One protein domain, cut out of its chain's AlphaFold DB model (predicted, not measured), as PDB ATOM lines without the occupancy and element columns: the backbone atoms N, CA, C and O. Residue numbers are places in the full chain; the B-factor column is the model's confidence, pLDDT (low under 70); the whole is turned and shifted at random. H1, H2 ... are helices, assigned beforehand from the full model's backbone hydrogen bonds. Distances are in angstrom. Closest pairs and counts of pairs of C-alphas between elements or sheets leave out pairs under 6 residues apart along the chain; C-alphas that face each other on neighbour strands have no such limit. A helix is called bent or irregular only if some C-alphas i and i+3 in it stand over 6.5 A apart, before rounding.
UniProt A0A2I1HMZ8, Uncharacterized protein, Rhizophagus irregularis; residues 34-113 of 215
ATOM      1  N   THR A  34     164.305 138.365  58.001       67.56
ATOM      2  CA  THR A  34     163.662 138.761  59.246       67.56
ATOM      3  C   THR A  34     163.548 137.584  60.217       67.56
ATOM      4  O   THR A  34     163.785 137.777  61.403       67.56
ATOM      5  N   GLU A  35     163.229 136.366  59.765       82.19
ATOM      6  CA  GLU A  35     163.006 135.243  60.692       82.19
ATOM      7  C   GLU A  35     164.323 134.712  61.276       82.19
ATOM      8  O   GLU A  35     164.449 134.560  62.497       82.19
ATOM      9  N   GLU A  36     165.347 134.496  60.442       86.06
ATOM     10  CA  GLU A  36     166.667 134.074  60.920       86.06
ATOM     11  C   GLU A  36     167.337 135.140  61.798       86.06
ATOM     12  O   GLU A  36     167.989 134.800  62.792       86.06
ATOM     13  N   GLU A  37     167.169 136.427  61.472       88.06
ATOM     14  CA  GLU A  37     167.673 137.528  62.297       88.06
ATOM     15  C   GLU A  37     166.955 137.601  63.644       88.06
ATOM     16  O   GLU A  37     167.621 137.696  64.679       88.06
ATOM     17  N   ILE A  38     165.621 137.487  63.664       89.06
ATOM     18  CA  ILE A  38     164.843 137.440  64.909       89.06
ATOM     19  C   ILE A  38     165.300 136.263  65.765       89.06
ATOM     20  O   ILE A  38     165.576 136.438  66.953       89.06
ATOM     21  N   LYS A  39     165.458 135.073  65.175       91.88
ATOM     22  CA  LYS A  39     165.944 133.893  65.895       91.88
ATOM     23  C   LYS A  39     167.311 134.146  66.531       91.88
ATOM     24  O   LYS A  39     167.480 133.932  67.732       91.88
ATOM     25  N   LYS A  40     168.270 134.658  65.756       92.81
ATOM     26  CA  LYS A  40     169.615 134.993  66.243       92.81
ATOM     27  C   LYS A  40     169.574 136.032  67.368       92.81
ATOM     28  O   LYS A  40     170.325 135.932  68.339       92.81
ATOM     29  N   ASN A  41     168.693 137.021  67.257       93.31
ATOM     30  CA  ASN A  41     168.519 138.062  68.262       93.31
ATOM     31  C   ASN A  41     167.956 137.500  69.574       93.31
ATOM     32  O   ASN A  41     168.460 137.846  70.644       93.31
ATOM     33  N   ILE A  42     166.974 136.597  69.510       93.19
ATOM     34  CA  ILE A  42     166.417 135.919  70.690       93.19
ATOM     35  C   ILE A  42     167.455 135.004  71.351       93.19
ATOM     36  O   ILE A  42     167.596 135.028  72.575       93.19
ATOM     37  N   GLU A  43     168.236 134.250  70.572       93.50
ATOM     38  CA  GLU A  43     169.354 133.449  71.093       93.50
ATOM     39  C   GLU A  43     170.382 134.335  71.813       93.50
ATOM     40  O   GLU A  43     170.755 134.061  72.955       93.50
ATOM     41  N   MET A  44     170.774 135.459  71.204       94.06
ATOM     42  CA  MET A  44     171.704 136.407  71.819       94.06
ATOM     43  C   MET A  44     171.132 137.059  73.088       94.06
ATOM     44  O   MET A  44     171.864 137.245  74.062       94.06
ATOM     45  N   LEU A  45     169.843 137.408  73.103       93.12
ATOM     46  CA  LEU A  45     169.172 137.932  74.292       93.12
ATOM     47  C   LEU A  45     169.193 136.901  75.431       93.12
ATOM     48  O   LEU A  45     169.530 137.251  76.560       93.12
ATOM     49  N   ASN A  46     168.907 135.632  75.132       92.06
ATOM     50  CA  ASN A  46     168.981 134.547  76.109       92.06
ATOM     51  C   ASN A  46     170.392 134.369  76.678       92.06
ATOM     52  O   ASN A  46     170.530 134.224  77.892       92.06
ATOM     53  N   GLU A  47     171.437 134.427  75.846       92.25
ATOM     54  CA  GLU A  47     172.826 134.385  76.328       92.25
ATOM     55  C   GLU A  47     173.144 135.563  77.256       92.25
ATOM     56  O   GLU A  47     173.711 135.368  78.331       92.25
ATOM     57  N   LYS A  48     172.721 136.785  76.907       91.31
ATOM     58  CA  LYS A  48     172.922 137.963  77.769       91.31
ATOM     59  C   LYS A  48     172.237 137.814  79.126       91.31
ATOM     60  O   LYS A  48     172.794 138.222  80.142       91.31
ATOM     61  N   LEU A  49     171.063 137.190  79.163       91.62
ATOM     62  CA  LEU A  49     170.317 136.965  80.401       91.62
ATOM     63  C   LEU A  49     170.902 135.846  81.284       91.62
ATOM     64  O   LEU A  49     170.473 135.700  82.428       91.62
ATOM     65  N   LYS A  50     171.893 135.070  80.814       89.12
ATOM     66  CA  LYS A  50     172.613 134.085  81.647       89.12
ATOM     67  C   LYS A  50     173.650 134.710  82.575       89.12
ATOM     68  O   LYS A  50     174.097 134.037  83.501       89.12
ATOM     69  N   HIS A  51     174.034 135.957  82.328       86.88
ATOM     70  CA  HIS A  51     175.129 136.617  83.030       86.88
ATOM     71  C   HIS A  51     174.626 137.897  83.717       86.88
ATOM     72  O   HIS A  51     174.752 138.980  83.143       86.88
ATOM     73  N   PRO A  52     174.035 137.787  84.927       83.56
ATOM     74  CA  PRO A  52     173.693 138.949  85.741       83.56
ATOM     75  C   PRO A  52     174.928 139.819  85.991       83.56
ATOM     76  O   PRO A  52     176.031 139.302  86.160       83.56
ATOM     77  N   LEU A  53     174.737 141.138  86.018       77.50
ATOM     78  CA  LEU A  53     175.827 142.092  86.242       77.50
ATOM     79  C   LEU A  53     176.231 142.196  87.722       77.50
ATOM     80  O   LEU A  53     177.365 142.575  88.009       77.50
ATOM     81  N   GLY A  54     175.338 141.836  88.647       76.38
ATOM     82  CA  GLY A  54     175.611 141.755  90.080       76.38
ATOM     83  C   GLY A  54     174.859 140.609  90.756       76.38
ATOM     84  O   GLY A  54     173.879 140.085  90.220       76.38
ATOM     85  N   ASP A  55     175.311 140.234  91.955       71.25
ATOM     86  CA  ASP A  55     174.750 139.113  92.724       71.25
ATOM     87  C   ASP A  55     173.260 139.320  93.070       71.25
ATOM     88  O   ASP A  55     172.475 138.369  93.062       71.25
ATOM     89  N   ASP A  56     172.841 140.573  93.275       79.81
ATOM     90  CA  ASP A  56     171.452 140.939  93.586       79.81
ATOM     91  C   ASP A  56     170.513 140.918  92.359       79.81
ATOM     92  O   ASP A  56     169.288 140.880  92.509       79.81
ATOM     93  N   ASP A  57     171.059 140.882  91.136       83.56
ATOM     94  CA  ASP A  57     170.283 140.915  89.886       83.56
ATOM     95  C   ASP A  57     169.816 139.524  89.430       83.56
ATOM     96  O   ASP A  57     168.947 139.399  88.556       83.56
ATOM     97  N   GLY A  58     170.359 138.460  90.029       87.31
ATOM     98  CA  GLY A  58     170.064 137.066  89.683       87.31
ATOM     99  C   GLY A  58     168.563 136.741  89.581       87.31
ATOM    100  O   GLY A  58     168.145 136.141  88.582       87.31
ATOM    101  N   PRO A  59     167.714 137.161  90.543       90.81
ATOM    102  CA  PRO A  59     166.269 136.946  90.476       90.81
ATOM    103  C   PRO A  59     165.588 137.640  89.287       90.81
ATOM    104  O   PRO A  59     164.677 137.064  88.687       90.81
ATOM    105  N   LEU A  60     166.021 138.854  88.926       92.19
ATOM    106  CA  LEU A  60     165.468 139.605  87.796       92.19
ATOM    107  C   LEU A  60     165.849 138.945  86.467       92.19
ATOM    108  O   LEU A  60     164.975 138.674  85.644       92.19
ATOM    109  N   TYR A  61     167.133 138.631  86.287       93.31
ATOM    110  CA  TYR A  61     167.646 137.985  85.077       93.31
ATOM    111  C   TYR A  61     167.002 136.614  84.860       93.31
ATOM    112  O   TYR A  61     166.561 136.304  83.754       93.31
ATOM    113  N   SER A  62     166.843 135.829  85.929       91.00
ATOM    114  CA  SER A  62     166.176 134.522  85.869       91.00
ATOM    115  C   SER A  62     164.708 134.631  85.445       91.00
ATOM    116  O   SER A  62     164.232 133.826  84.643       91.00
ATOM    117  N   ALA A  63     163.979 135.633  85.951       92.25
ATOM    118  CA  ALA A  63     162.580 135.860  85.586       92.25
ATOM    119  C   ALA A  63     162.421 136.319  84.125       92.25
ATOM    120  O   ALA A  63     161.542 135.824  83.414       92.25
ATOM    121  N   LEU A  64     163.293 137.223  83.667       93.19
ATOM    122  CA  LEU A  64     163.330 137.673  82.274       93.19
ATOM    123  C   LEU A  64     163.657 136.513  81.338       93.19
ATOM    124  O   LEU A  64     162.911 136.270  80.393       93.19
ATOM    125  N   LYS A  65     164.706 135.743  81.649       92.62
ATOM    126  CA  LYS A  65     165.133 134.582  80.863       92.62
ATOM    127  C   LYS A  65     164.004 133.571  80.700       92.62
ATOM    128  O   LYS A  65     163.666 133.219  79.577       92.62
ATOM    129  N   LYS A  66     163.348 133.190  81.801       91.94
ATOM    130  CA  LYS A  66     162.206 132.266  81.762       91.94
ATOM    131  C   LYS A  66     161.090 132.769  80.844       91.94
ATOM    132  O   LYS A  66     160.402 131.972  80.221       91.94
ATOM    133  N   THR A  67     160.877 134.079  80.772       91.44
ATOM    134  CA  THR A  67     159.834 134.647  79.910       91.44
ATOM    135  C   THR A  67     160.265 134.653  78.443       91.44
ATOM    136  O   THR A  67     159.458 134.309  77.587       91.44
ATOM    137  N   VAL A  68     161.536 134.962  78.161       91.69
ATOM    138  CA  VAL A  68     162.117 134.952  76.805       91.69
ATOM    139  C   VAL A  68     162.205 133.535  76.222       91.69
ATOM    140  O   VAL A  68     161.925 133.344  75.045       91.69
ATOM    141  N   GLU A  69     162.516 132.524  77.036       91.00
ATOM    142  CA  GLU A  69     162.545 131.112  76.615       91.00
ATOM    143  C   GLU A  69     161.173 130.574  76.180       91.00
ATOM    144  O   GLU A  69     161.107 129.613  75.420       91.00
ATOM    145  N   ASN A  70     160.079 131.191  76.640       90.19
ATOM    146  CA  ASN A  70     158.712 130.790  76.292       90.19
ATOM    147  C   ASN A  70     158.151 131.534  75.067       90.19
ATOM    148  O   ASN A  70     156.974 131.371  74.747       90.19
ATOM    149  N   ILE A  71     158.951 132.371  74.402       89.75
ATOM    150  CA  ILE A  71     158.496 133.128  73.236       89.75
ATOM    151  C   ILE A  71     158.404 132.208  72.021       89.75
ATOM    152  O   ILE A  71     159.358 131.519  71.661       89.75
ATOM    153  N   VAL A  72     157.256 132.247  71.352       89.94
ATOM    154  CA  VAL A  72     157.048 131.566  70.077       89.94
ATOM    155  C   VAL A  72     157.582 132.465  68.959       89.94
ATOM    156  O   VAL A  72     157.055 133.548  68.728       89.94
ATOM    157  N   LEU A  73     158.646 132.032  68.270       87.19
ATOM    158  CA  LEU A  73     159.317 132.842  67.239       87.19
ATOM    159  C   LEU A  73     158.388 133.238  66.082       87.19
ATOM    160  O   LEU A  73     158.506 134.351  65.583       87.19
ATOM    161  N   SER A  74     157.445 132.369  65.704       86.69
ATOM    162  CA  SER A  74     156.480 132.637  64.627       86.69
ATOM    163  C   SER A  74     155.519 133.785  64.932       86.69
ATOM    164  O   SER A  74     154.902 134.319  64.014       86.69
ATOM    165  N   ASP A  75     155.378 134.158  66.207       88.19
ATOM    166  CA  ASP A  75     154.489 135.238  66.639       88.19
ATOM    167  C   ASP A  75     155.203 136.599  66.642       88.19
ATOM    168  O   ASP A  75     154.570 137.629  66.874       88.19
ATOM    169  N   LEU A  76     156.521 136.617  66.403       86.81
ATOM    170  CA  LEU A  76     157.324 137.831  66.396       86.81
ATOM    171  C   LEU A  76     157.463 138.419  64.997       86.81
ATOM    172  O   LEU A  76     157.679 137.729  64.003       86.81
ATOM    173  N   THR A  77     157.462 139.743  64.951       86.50
ATOM    174  CA  THR A  77     157.834 140.537  63.784       86.50
ATOM    175  C   THR A  77     158.976 141.485  64.145       86.50
ATOM    176  O   THR A  77     159.225 141.766  65.316       86.50
ATOM    177  N   TRP A  78     159.650 142.070  63.150       81.19
ATOM    178  CA  TRP A  78     160.698 143.077  63.401       81.19
ATOM    179  C   TRP A  78     160.195 144.308  64.174       81.19
ATOM    180  O   TRP A  78     160.997 145.065  64.719       81.19
ATOM    181  N   ARG A  79     158.874 144.534  64.212       82.19
ATOM    182  CA  ARG A  79     158.251 145.633  64.961       82.19
ATOM    183  C   ARG A  79     158.236 145.368  66.462       82.19
ATOM    184  O   ARG A  79     158.118 146.318  67.235       82.19
ATOM    185  N   ASP A  80     158.353 144.109  66.866       85.06
ATOM    186  CA  ASP A  80     158.395 143.726  68.264       85.06
ATOM    187  C   ASP A  80     159.769 144.083  68.852       85.06
ATOM    188  O   ASP A  80     160.804 143.640  68.343       85.06
ATOM    189  N   PRO A  81     159.829 144.863  69.948       87.62
ATOM    190  CA  PRO A  81     161.103 145.272  70.537       87.62
ATOM    191  C   PRO A  81     162.011 144.086  70.888       87.62
ATOM    192  O   PRO A  81     163.219 144.129  70.650       87.62
ATOM    193  N   VAL A  82     161.427 142.992  71.390       89.38
ATOM    194  CA  VAL A  82     162.176 141.796  71.804       89.38
ATOM    195  C   VAL A  82     162.887 141.117  70.630       89.38
ATOM    196  O   VAL A  82     163.999 140.619  70.801       89.38
ATOM    197  N   ALA A  83     162.312 141.196  69.427       89.00
ATOM    198  CA  ALA A  83     162.916 140.698  68.193       89.00
ATOM    199  C   ALA A  83     164.221 141.440  67.834       89.00
ATOM    200  O   ALA A  83     165.020 140.942  67.047       89.00
ATOM    201  N   ASN A  84     164.473 142.594  68.460       88.44
ATOM    202  CA  ASN A  84     165.669 143.422  68.303       88.44
ATOM    203  C   ASN A  84     166.524 143.478  69.590       88.44
ATOM    204  O   ASN A  84     167.296 144.417  69.779       88.44
ATOM    205  N   ILE A  85     166.383 142.498  70.500       88.69
ATOM    206  CA  ILE A  85     167.076 142.435  71.812       88.69
ATOM    207  C   ILE A  85     166.671 143.594  72.750       88.69
ATOM    208  O   ILE A  85     167.338 143.878  73.745       88.69
ATOM    209  N   VAL A  86     165.548 144.269  72.482       89.50
ATOM    210  CA  VAL A  86     165.058 145.376  73.311       89.50
ATOM    211  C   VAL A  86     163.943 144.895  74.235       89.50
ATOM    212  O   VAL A  86     162.889 144.439  73.797       89.50
ATOM    213  N   LEU A  87     164.142 145.059  75.543       89.44
ATOM    214  CA  LEU A  87     163.105 144.841  76.550       89.44
ATOM    215  C   LEU A  87     162.412 146.171  76.862       89.44
ATOM    216  O   LEU A  87     162.950 147.003  77.589       89.44
ATOM    217  N   SER A  88     161.223 146.380  76.299       87.12
ATOM    218  CA  SER A  88     160.407 147.562  76.603       87.12
ATOM    219  C   SER A  88     159.693 147.405  77.946       87.12
ATOM    220  O   SER A  88     159.152 146.340  78.251       87.12
ATOM    221  N   ASP A  89     159.622 148.493  78.706       86.25
ATOM    222  CA  ASP A  89     158.862 148.632  79.952       86.25
ATOM    223  C   ASP A  89     157.365 148.305  79.824       86.25
ATOM    224  O   ASP A  89     156.744 147.837  80.782       86.25
ATOM    225  N   ASN A  90     156.809 148.505  78.629       84.88
ATOM    226  CA  ASN A  90     155.412 148.233  78.297       84.88
ATOM    227  C   ASN A  90     155.194 146.853  77.655       84.88
ATOM    228  O   ASN A  90     154.058 146.492  77.355       84.88
ATOM    229  N   SER A  91     156.258 146.076  77.430       87.62
ATOM    230  CA  SER A  91     156.138 144.728  76.867       87.62
ATOM    231  C   SER A  91     155.522 143.751  77.868       87.62
ATOM    232  O   SER A  91     155.728 143.874  79.078       87.62
ATOM    233  N   TYR A  92     154.850 142.711  77.358       88.19
ATOM    234  CA  TYR A  92     154.300 141.638  78.195       88.19
ATOM    235  C   TYR A  92     155.376 140.955  79.060       88.19
ATOM    236  O   TYR A  92     155.075 140.478  80.154       88.19
ATOM    237  N   ILE A  93     156.634 140.967  78.600       90.31
ATOM    238  CA  ILE A  93     157.798 140.424  79.305       90.31
ATOM    239  C   ILE A  93     158.033 141.183  80.615       90.31
ATOM    240  O   ILE A  93     158.178 140.574  81.673       90.31
ATOM    241  N   VAL A  94     158.022 142.517  80.565       88.00
ATOM    242  CA  VAL A  94     158.268 143.368  81.739       88.00
ATOM    243  C   VAL A  94     157.013 143.517  82.594       88.00
ATOM    244  O   VAL A  94     157.097 143.526  83.825       88.00
ATOM    245  N   THR A  95     155.825 143.595  81.988       87.44
ATOM    246  CA  THR A  95     154.571 143.658  82.752       87.44
ATOM    247  C   THR A  95     154.245 142.341  83.453       87.44
ATOM    248  O   THR A  95     153.586 142.374  84.489       87.44
ATOM    249  N   GLY A  96     154.718 141.209  82.919       85.94
ATOM    250  CA  GLY A  96     154.595 139.876  83.515       85.94
ATOM    251  C   GLY A  96     155.561 139.607  84.674       85.94
ATOM    252  O   GLY A  96     155.417 138.597  85.364       85.94
ATOM    253  N   LEU A  97     156.526 140.499  84.933       91.31
ATOM    254  CA  LEU A  97     157.423 140.375  86.082       91.31
ATOM    255  C   LEU A  97     156.656 140.450  87.405       91.31
ATOM    256  O   LEU A  97     155.707 141.218  87.579       91.31
ATOM    257  N   HIS A  98     157.144 139.706  88.397       90.56
ATOM    258  CA  HIS A  98     156.619 139.784  89.754       90.56
ATOM    259  C   HIS A  98     156.695 141.225  90.289       90.56
ATOM    260  O   HIS A  98     157.669 141.943  90.048       90.56
ATOM    261  N   ARG A  99     155.708 141.632  91.102       89.19
ATOM    262  CA  ARG A  99     155.571 143.000  91.645       89.19
ATOM    263  C   ARG A  99     156.844 143.548  92.305       89.19
ATOM    264  O   ARG A  99     157.057 144.754  92.293       89.19
ATOM    265  N   LYS A 100     157.677 142.674  92.880       90.44
ATOM    266  CA  LYS A 100     158.963 143.036  93.507       90.44
ATOM    267  C   LYS A 100     160.106 143.265  92.506       90.44
ATOM    268  O   LYS A 100     161.005 144.030  92.816       90.44
ATOM    269  N   LEU A 101     160.072 142.627  91.335       90.38
ATOM    270  CA  LEU A 101     161.134 142.695  90.322       90.38
ATOM    271  C   LEU A 101     160.927 143.847  89.335       90.38
ATOM    272  O   LEU A 101     161.895 144.444  88.875       90.38
ATOM    273  N   LYS A 102     159.670 144.203  89.043       90.12
ATOM    274  CA  LYS A 102     159.356 145.313  88.132       90.12
ATOM    275  C   LYS A 102     160.019 146.645  88.542       90.12
ATOM    276  O   LYS A 102     160.578 147.296  87.667       90.12
ATOM    277  N   PRO A 103     160.028 147.063  89.825       89.06
ATOM    278  CA  PRO A 103     160.733 148.278  90.237       89.06
ATOM    279  C   PRO A 103     162.244 148.231  89.988       89.06
ATOM    280  O   PRO A 103     162.800 149.255  89.612       89.06
ATOM    281  N   ILE A 104     162.873 147.060  90.147       89.50
ATOM    282  CA  ILE A 104     164.311 146.855  89.908       89.50
ATOM    283  C   ILE A 104     164.613 147.056  88.418       89.50
ATOM    284  O   ILE A 104     165.483 147.840  88.059       89.50
ATOM    285  N   PHE A 105     163.807 146.451  87.537       89.31
ATOM    286  CA  PHE A 105     163.919 146.666  86.090       89.31
ATOM    287  C   PHE A 105     163.742 148.143  85.695       89.31
ATOM    288  O   PHE A 105     164.445 148.651  84.827       89.31
ATOM    289  N   MET A 106     162.811 148.852  86.341       89.81
ATOM    290  CA  MET A 106     162.508 150.255  86.034       89.81
ATOM    291  C   MET A 106     163.459 151.261  86.695       89.81
ATOM    292  O   MET A 106     163.378 152.453  86.392       89.81
ATOM    293  N   GLU A 107     164.334 150.833  87.606       88.38
ATOM    294  CA  GLU A 107     165.214 151.723  88.367       88.38
ATOM    295  C   GLU A 107     166.105 152.598  87.467       88.38
ATOM    296  O   GLU A 107     166.107 153.817  87.679       88.38
ATOM    297  N   PRO A 108     166.791 152.068  86.429       82.12
ATOM    298  CA  PRO A 108     167.602 152.896  85.539       82.12
ATOM    299  C   PRO A 108     166.767 153.959  84.820       82.12
ATOM    300  O   PRO A 108     167.135 155.132  84.812       82.12
ATOM    301  N   CYS A 109     165.599 153.576  84.294       81.00
ATOM    302  CA  CYS A 109     164.673 154.499  83.638       81.00
ATOM    303  C   CYS A 109     164.233 155.614  84.598       81.00
ATOM    304  O   CYS A 109     164.270 156.790  84.249       81.00
ATOM    305  N   ASN A 110     163.879 155.265  85.837       82.56
ATOM    306  CA  ASN A 110     163.470 156.240  86.843       82.56
ATOM    307  C   ASN A 110     164.606 157.193  87.240       82.56
ATOM    308  O   ASN A 110     164.341 158.375  87.443       82.56
ATOM    309  N   LYS A 111     165.854 156.714  87.311       82.00
ATOM    310  CA  LYS A 111     167.036 157.555  87.580       82.00
ATOM    311  C   LYS A 111     167.378 158.489  86.416       82.00
ATOM    312  O   LYS A 111     167.902 159.572  86.647       82.00
ATOM    313  N   MET A 112     167.067 158.089  85.184       77.75
ATOM    314  CA  MET A 112     167.295 158.885  83.972       77.75
ATOM    315  C   MET A 112     166.151 159.852  83.644       77.75
ATOM    316  O   MET A 112     166.251 160.600  82.673       77.75
ATOM    317  N   LYS A 113     165.067 159.877  84.431       75.81
ATOM    318  CA  LYS A 113     163.993 160.864  84.256       75.81
ATOM    319  C   LYS A 113     164.526 162.266  84.538       75.81
ATOM    320  O   LYS A 113     164.550 162.731  85.676       75.81
TER     321      LYS A 113
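Overview. This is residues 34 to 113 of the 215 residues of an uncharacterized protein of Rhizophagus irregularis (UniProt A0A2I1HMZ8). Two long helices, H1 and H2, form a staggered helical hairpin that overlaps only in part, and the second half of the chain segment runs back along one side of it, with short H3 packed on H1 and short H4 on H2. H5 follows at the end far from Thr 34, steeply angled to H2 and pointing away from the hairpin. The 80 printed residues hold five named helices, H1 to H5 in chain order, and no named strand: the class is all helix. The whole is compact, with a radius of gyration of the C-alphas of 12.7 A and spans of 34 by 25 by 20 A.

Arrangement. H1, residues 34 to 49, touches H2, residues 55 to 69, with its residues 42 to 49 alone; the closest C-alphas, of Leu 49 and Tyr 61, are 5.5 A apart. This hairpin has a shallow tilt of 25 degrees, opposite ways. Residues 38 to 42 of H1 touch H3, residues 81 to 84, closest at the C-alphas of Ile 38 and Ala 83, 5.0 A. Residues 64 to 68 of H2 touch H4, residues 92 to 95, closest at the C-alphas of Thr 67 and Ile 93, 6.2 A. H4 only just touches H5, residues 102 to 111, with 3 pairs of C-alphas within 8 A, the closest those of Val 94 and Lys 102, 6.8 A. H2 and H5 are close but not clearly touching, 7.4 A between the C-alphas of Leu 60 and Phe 105. H1 and H5 are apart. Every O i to N i+4 pair is within hydrogen-bond range in H1, against 9 of 11 in H2 and 4 of 6 in H5; H3 and H4 are too short for such a pair.

Along the chain. H1 begins at C-alpha 34, (163.662, 138.761, 59.246), and is 22.2 A long. H2 is 21.7 A long and irregular, with C-alphas 56 and 59 7.2 A apart. H5 is 14.5 A long, ends at C-alpha 111, (167.036, 157.555, 87.580), and is irregular, with C-alphas 105 and 108 7.3 A apart.

Size, cuts and confidence. The C-alphas of Glu 36 and Lys 113 are the two farthest apart, 35.6 A. The printed part has no cut, and the link from H2 to H3 is long, with 11 residues. The mean pLDDT of the printed part is 87.6, and residue 34 is under 70.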